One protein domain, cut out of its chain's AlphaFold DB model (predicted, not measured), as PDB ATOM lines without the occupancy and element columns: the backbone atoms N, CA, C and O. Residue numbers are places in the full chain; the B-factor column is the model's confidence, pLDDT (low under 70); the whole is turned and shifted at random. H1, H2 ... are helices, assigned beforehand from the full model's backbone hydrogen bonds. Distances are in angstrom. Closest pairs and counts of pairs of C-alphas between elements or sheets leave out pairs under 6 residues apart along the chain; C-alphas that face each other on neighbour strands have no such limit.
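Overview. This is residues 133 to 186 of the 186 residues of an uncharacterized protein of Zea mays (UniProt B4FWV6). Picture a hook: one long, straight helix, H4, makes the shaft, and three short helices, H1, H2 and H3, follow one another round the curved end. Residues 169 to 186, of which 169 to 182 belong to H4, stick out free, and no helix touches another. The printed part has 54 residues with four named helices, H1 to H4 along the chain, and no named strand; the class is all helix. It is extended, with a radius of gyration of the C-alphas of 19.2 A and spans of 59 by 20 by 15 A, a rod.

Along the chain. Find C-alpha 133 at (302.587, 361.225, 284.460), where H1, residues 133 to 136, begins. H2 takes residues 140 to 147, 10.7 A long, and H3 residues 150 to 155, 10.2 A. At C-alpha 162, (305.114, 348.884, 263.043), H4 sets out and runs 29.8 A to C-alpha 182 at (315.818, 363.901, 239.581).

Arrangement. Look first at Leu 136 and Val 142: their C-alphas, 6.6 A apart, are the closest of H1 and H2, which are close but not clearly touching. H2 and H3 meet only through their tight link of 2 residues. H3 and H4 are apart, as are H2 and H4. In H2 and H4 every O i to N i+4 pair is within hydrogen-bond range; in H3 0 of 2 are, beside 2 of 3 O i to N i+3 pairs, and H1 is too short for an O i to N i+4 pair.

Size, cuts and confidence. The C-alphas of Leu 141 and Ile 186, the two farthest apart, are 59.6 A from each other. The printed part has no cut, and no link is long. The mean pLDDT of the printed part is 74.6; look for values under 70 at residues 154 to 160, among others.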
ATOM      1  N   ALA A 133     302.400 362.010 285.678       63.84
ATOM      2  CA  ALA A 133     302.587 361.225 284.460       63.84
ATOM      3  C   ALA A 133     303.977 360.559 284.322       63.84
ATOM      4  O   ALA A 133     304.073 359.455 283.792       63.84
ATOM      5  N   THR A 134     305.049 361.194 284.804       65.38
ATOM      6  CA  THR A 134     306.419 360.643 284.779       65.38
ATOM      7  C   THR A 134     306.677 359.612 285.876       65.38
ATOM      8  O   THR A 134     307.625 358.834 285.768       65.38
ATOM      9  N   GLU A 135     305.829 359.557 286.903       69.94
ATOM     10  CA  GLU A 135     305.886 358.517 287.931       69.94
ATOM     11  C   GLU A 135     305.038 357.297 287.590       69.94
ATOM     12  O   GLU A 135     305.365 356.202 288.037       69.94
ATOM     13  N   LEU A 136     304.009 357.438 286.746       71.38
ATOM     14  CA  LEU A 136     303.164 356.310 286.335       71.38
ATOM     15  C   LEU A 136     304.007 355.138 285.820       71.38
ATOM     16  O   LEU A 136     303.828 354.011 286.276       71.38
ATOM     17  N   PHE A 137     304.998 355.404 284.967       68.81
ATOM     18  CA  PHE A 137     305.900 354.378 284.426       68.81
ATOM     19  C   PHE A 137     306.877 353.772 285.440       68.81
ATOM     20  O   PHE A 137     307.504 352.759 285.143       68.81
ATOM     21  N   ARG A 138     307.011 354.362 286.632       75.94
ATOM     22  CA  ARG A 138     307.812 353.815 287.736       75.94
ATOM     23  C   ARG A 138     306.995 352.933 288.676       75.94
ATOM     24  O   ARG A 138     307.570 352.291 289.551       75.94
ATOM     25  N   THR A 139     305.673 352.884 288.513       81.62
ATOM     26  CA  THR A 139     304.826 352.058 289.375       81.62
ATOM     27  C   THR A 139     304.882 350.580 288.960       81.62
ATOM     28  O   THR A 139     304.776 350.266 287.770       81.62
ATOM     29  N   PRO A 140     304.971 349.643 289.925       79.50
ATOM     30  CA  PRO A 140     304.950 348.205 289.639       79.50
ATOM     31  C   PRO A 140     303.614 347.737 289.034       79.50
ATOM     32  O   PRO A 140     303.532 346.694 288.391       79.50
ATOM     33  N   LEU A 141     302.548 348.523 289.211       80.94
ATOM     34  CA  LEU A 141     301.252 348.266 288.590       80.94
ATOM     35  C   LEU A 141     301.300 348.521 287.078       80.94
ATOM     36  O   LEU A 141     300.793 347.720 286.293       80.94
ATOM     37  N   VAL A 142     301.938 349.619 286.662       82.12
ATOM     38  CA  VAL A 142     302.114 349.933 285.243       82.12
ATOM     39  C   VAL A 142     303.001 348.899 284.573       82.12
ATOM     40  O   VAL A 142     302.623 348.438 283.502       82.12
ATOM     41  N   SER A 143     304.105 348.466 285.189       81.00
ATOM     42  CA  SER A 143     304.930 347.396 284.609       81.00
ATOM     43  C   SER A 143     304.140 346.092 284.432       81.00
ATOM     44  O   SER A 143     304.181 345.502 283.353       81.00
ATOM     45  N   PHE A 144     303.321 345.703 285.416       84.38
ATOM     46  CA  PHE A 144     302.453 344.522 285.328       84.38
ATOM     47  C   PHE A 144     301.408 344.618 284.203       84.38
ATOM     48  O   PHE A 144     301.204 343.656 283.456       84.38
ATOM     49  N   LEU A 145     300.741 345.769 284.058       84.75
ATOM     50  CA  LEU A 145     299.781 346.011 282.970       84.75
ATOM     51  C   LEU A 145     300.481 346.055 281.603       84.75
ATOM     52  O   LEU A 145     299.937 345.593 280.598       84.75
ATOM     53  N   TYR A 146     301.694 346.599 281.561       78.00
ATOM     54  CA  TYR A 146     302.488 346.742 280.348       78.00
ATOM     55  C   TYR A 146     302.943 345.387 279.790       78.00
ATOM     56  O   TYR A 146     302.843 345.169 278.580       78.00
ATOM     57  N   GLU A 147     303.341 344.453 280.660       80.69
ATOM     58  CA  GLU A 147     303.644 343.058 280.302       80.69
ATOM     59  C   GLU A 147     302.405 342.282 279.829       80.69
ATOM     60  O   GLU A 147     302.506 341.453 278.929       80.69
ATOM     61  N   ARG A 148     301.217 342.581 280.374       81.56
ATOM     62  CA  ARG A 148     299.952 341.893 280.043       81.56
ATOM     63  C   ARG A 148     299.178 342.463 278.855       81.56
ATOM     64  O   ARG A 148     298.025 342.100 278.648       81.56
ATOM     65  N   GLY A 149     299.797 343.321 278.050       74.75
ATOM     66  CA  GLY A 149     299.204 343.761 276.786       74.75
ATOM     67  C   GLY A 149     298.586 345.158 276.806       74.75
ATOM     68  O   GLY A 149     297.889 345.523 275.858       74.75
ATOM     69  N   TRP A 150     298.903 346.012 277.787       79.06
ATOM     70  CA  TRP A 150     298.574 347.441 277.676       79.06
ATOM     71  C   TRP A 150     299.162 348.057 276.390       79.06
ATOM     72  O   TRP A 150     298.506 348.867 275.740       79.06
ATOM     73  N   ARG A 151     300.320 347.563 275.920       71.94
ATOM     74  CA  ARG A 151     300.911 347.946 274.626       71.94
ATOM     75  C   ARG A 151     299.996 347.725 273.417       71.94
ATOM     76  O   ARG A 151     300.050 348.485 272.458       71.94
ATOM     77  N   GLN A 152     299.149 346.701 273.451       69.81
ATOM     78  CA  GLN A 152     298.253 346.376 272.337       69.81
ATOM     79  C   GLN A 152     297.077 347.363 272.249       69.81
ATOM     80  O   GLN A 152     296.509 347.554 271.177       69.81
ATOM     81  N   ASN A 153     296.771 348.080 273.338       72.38
ATOM     82  CA  ASN A 153     295.744 349.124 273.360       72.38
ATOM     83  C   ASN A 153     296.206 350.439 272.701       72.38
ATOM     84  O   ASN A 153     295.376 351.304 272.427       72.38
ATOM     85  N   PHE A 154     297.496 350.597 272.373       67.88
ATOM     86  CA  PHE A 154     297.990 351.777 271.645       67.88
ATOM     87  C   PHE A 154     297.436 351.890 270.218       67.88
ATOM     88  O   PHE A 154     297.406 352.989 269.664       67.88
ATOM     89  N   ILE A 155     296.918 350.788 269.662       65.06
ATOM     90  CA  ILE A 155     296.191 350.777 268.384       65.06
ATOM     91  C   ILE A 155     294.941 351.669 268.475       65.06
ATOM     92  O   ILE A 155     294.608 352.370 267.520       65.06
ATOM     93  N   TRP A 156     294.287 351.706 269.641       66.69
ATOM     94  CA  TRP A 156     293.116 352.552 269.885       66.69
ATOM     95  C   TRP A 156     293.485 354.025 270.135       66.69
ATOM     96  O   TRP A 156     292.688 354.917 269.866       66.69
ATOM     97  N   GLY A 157     294.722 354.293 270.570       66.44
ATOM     98  CA  GLY A 157     295.273 355.640 270.773       66.44
ATOM     99  C   GLY A 157     295.846 356.305 269.515       66.44
ATOM    100  O   GLY A 157     296.449 357.370 269.616       66.44
ATOM    101  N   GLY A 158     295.699 355.688 268.337       67.12
ATOM    102  CA  GLY A 158     296.182 356.248 267.072       67.12
ATOM    103  C   GLY A 158     297.697 356.150 266.868       67.12
ATOM    104  O   GLY A 158     298.219 356.801 265.964       67.12
ATOM    105  N   PHE A 159     298.408 355.344 267.666       65.38
ATOM    106  CA  PHE A 159     299.833 355.111 267.452       65.38
ATOM    107  C   PHE A 159     300.004 354.248 266.188       65.38
ATOM    108  O   PHE A 159     299.484 353.125 266.149       65.38
ATOM    109  N   PRO A 160     300.649 354.760 265.122       63.91
ATOM    110  CA  PRO A 160     300.840 354.007 263.894       63.91
ATOM    111  C   PRO A 160     301.701 352.789 264.223       63.91
ATOM    112  O   PRO A 160     302.862 352.925 264.575       63.91
ATOM    113  N   GLY A 161     301.109 351.595 264.175       70.19
ATOM    114  CA  GLY A 161     301.844 350.360 264.432       70.19
ATOM    115  C   GLY A 161     303.024 350.178 263.470       70.19
ATOM    116  O   GLY A 161     303.121 350.866 262.453       70.19
ATOM    117  N   LEU A 162     303.877 349.196 263.773       67.06
ATOM    118  CA  LEU A 162     305.114 348.884 263.043       67.06
ATOM    119  C   LEU A 162     304.953 348.906 261.508       67.06
ATOM    120  O   LEU A 162     305.793 349.439 260.791       67.06
ATOM    121  N   GLU A 163     303.839 348.392 260.992       69.00
ATOM    122  CA  GLU A 163     303.540 348.356 259.554       69.00
ATOM    123  C   GLU A 163     303.414 349.753 258.921       69.00
ATOM    124  O   GLU A 163     303.874 349.984 257.800       69.00
ATOM    125  N   ARG A 164     302.825 350.715 259.642       69.69
ATOM    126  CA  ARG A 164     302.664 352.097 259.166       69.69
ATOM    127  C   ARG A 164     303.977 352.869 259.248       69.69
ATOM    128  O   ARG A 164     304.253 353.670 258.361       69.69
ATOM    129  N   GLU A 165     304.804 352.605 260.256       73.56
ATOM    130  CA  GLU A 165     306.144 353.197 260.362       73.56
ATOM    131  C   GLU A 165     307.049 352.738 259.215       73.56
ATOM    132  O   GLU A 165     307.692 353.564 258.566       73.56
ATOM    133  N   VAL A 166     307.039 351.438 258.894       76.00
ATOM    134  CA  VAL A 166     307.810 350.884 257.769       76.00
ATOM    135  C   VAL A 166     307.317 351.447 256.435       76.00
ATOM    136  O   VAL A 166     308.135 351.784 255.578       76.00
ATOM    137  N   MET A 167     306.004 351.626 256.257       74.00
ATOM    138  CA  MET A 167     305.450 352.272 255.062       74.00
ATOM    139  C   MET A 167     305.910 353.730 254.931       74.00
ATOM    140  O   MET A 167     306.335 354.141 253.850       74.00
ATOM    141  N   LEU A 168     305.869 354.503 256.019       78.50
ATOM    142  CA  LEU A 168     306.323 355.895 256.027       78.50
ATOM    143  C   LEU A 168     307.827 356.001 255.758       78.50
ATOM    144  O   LEU A 168     308.244 356.837 254.959       78.50
ATOM    145  N   LEU A 169     308.643 355.131 256.359       80.69
ATOM    146  CA  LEU A 169     310.080 355.080 256.097       80.69
ATOM    147  C   LEU A 169     310.367 354.729 254.640       80.69
ATOM    148  O   LEU A 169     311.164 355.411 253.999       80.69
ATOM    149  N   ASN A 170     309.686 353.723 254.090       81.50
ATOM    150  CA  ASN A 170     309.861 353.340 252.693       81.50
ATOM    151  C   ASN A 170     309.431 354.473 251.745       81.50
ATOM    152  O   ASN A 170     310.148 354.791 250.802       81.50
ATOM    153  N   TYR A 171     308.333 355.173 252.042       80.56
ATOM    154  CA  TYR A 171     307.902 356.342 251.273       80.56
ATOM    155  C   TYR A 171     308.908 357.502 251.337       80.56
ATOM    156  O   TYR A 171     309.224 358.103 250.312       80.56
ATOM    157  N   VAL A 172     309.462 357.807 252.514       81.75
ATOM    158  CA  VAL A 172     310.475 358.865 252.680       81.75
ATOM    159  C   VAL A 172     311.786 358.497 251.984       81.75
ATOM    160  O   VAL A 172     312.406 359.351 251.346       81.75
ATOM    161  N   VAL A 173     312.204 357.230 252.059       84.31
ATOM    162  CA  VAL A 173     313.370 356.708 251.331       84.31
ATOM    163  C   VAL A 173     313.128 356.776 249.825       84.31
ATOM    164  O   VAL A 173     313.987 357.272 249.101       84.31
ATOM    165  N   PHE A 174     311.949 356.370 249.355       80.44
ATOM    166  CA  PHE A 174     311.562 356.449 247.950       80.44
ATOM    167  C   PHE A 174     311.552 357.893 247.445       80.44
ATOM    168  O   PHE A 174     312.142 358.177 246.407       80.44
ATOM    169  N   MET A 175     310.974 358.828 248.201       80.81
ATOM    170  CA  MET A 175     310.962 360.249 247.846       80.81
ATOM    171  C   MET A 175     312.364 360.859 247.825       80.81
ATOM    172  O   MET A 175     312.690 361.606 246.905       80.81
ATOM    173  N   ARG A 176     313.237 360.506 248.778       82.88
ATOM    174  CA  ARG A 176     314.647 360.927 248.750       82.88
ATOM    175  C   ARG A 176     315.399 360.329 247.570       82.88
ATOM    176  O   ARG A 176     316.167 361.035 246.928       82.88
ATOM    177  N   MET A 177     315.170 359.060 247.254       78.00
ATOM    178  CA  MET A 177     315.822 358.394 246.130       78.00
ATOM    179  C   MET A 177     315.333 358.954 244.789       78.00
ATOM    180  O   MET A 177     316.138 359.173 243.889       78.00
ATOM    181  N   PHE A 178     314.040 359.260 244.676       81.00
ATOM    182  CA  PHE A 178     313.452 359.916 243.513       81.00
ATOM    183  C   PHE A 178     313.961 361.353 243.358       81.00
ATOM    184  O   PHE A 178     314.375 361.728 242.268       81.00
ATOM    185  N   SER A 179     314.028 362.126 244.446       81.00
ATOM    186  CA  SER A 179     314.580 363.486 244.458       81.00
ATOM    187  C   SER A 179     316.066 363.514 244.082       81.00
ATOM    188  O   SER A 179     316.459 364.300 243.224       81.00
ATOM    189  N   LEU A 180     316.879 362.601 244.625       77.44
ATOM    190  CA  LEU A 180     318.295 362.454 244.261       77.44
ATOM    191  C   LEU A 180     318.481 362.010 242.806       77.44
ATOM    192  O   LEU A 180     319.451 362.401 242.163       77.44
ATOM    193  N   LYS A 181     317.572 361.180 242.283       78.81
ATOM    194  CA  LYS A 181     317.597 360.747 240.883       78.81
ATOM    195  C   LYS A 181     317.186 361.875 239.937       78.81
ATOM    196  O   LYS A 181     317.815 362.030 238.900       78.81
ATOM    197  N   TRP A 182     316.208 362.696 240.319       69.31
ATOM    198  CA  TRP A 182     315.818 363.901 239.581       69.31
ATOM    199  C   TRP A 182     316.924 364.958 239.560       69.31
ATOM    200  O   TRP A 182     317.214 365.516 238.510       69.31
ATOM    201  N   GLN A 183     317.606 365.179 240.685       68.88
ATOM    202  CA  GLN A 183     318.702 366.149 240.782       68.88
ATOM    203  C   GLN A 183     319.973 365.729 240.021       68.88
ATOM    204  O   GLN A 183     320.867 366.543 239.840       68.88
ATOM    205  N   LYS A 184     320.061 364.469 239.578       72.62
ATOM    206  CA  LYS A 184     321.131 363.963 238.700       72.62
ATOM    207  C   LYS A 184     320.759 363.966 237.211       72.62
ATOM    208  O   LYS A 184     321.604 363.615 236.395       72.62
ATOM    209  N   LEU A 185     319.503 364.270 236.869       67.44
ATOM    210  CA  LEU A 185     318.996 364.305 235.490       67.44
ATOM    211  C   LEU A 185     318.817 365.733 234.937       67.44
ATOM    212  O   LEU A 185     318.458 365.874 233.769       67.44
ATOM    213  N   ILE A 186     319.063 366.755 235.760       60.19
ATOM    214  CA  ILE A 186     319.201 368.176 235.390       60.19
ATOM    215  C   ILE A 186     320.683 368.526 235.480       60.19
ATOM    216  O   ILE A 186     321.160 369.262 234.593       60.19
TER     217      ILE A 186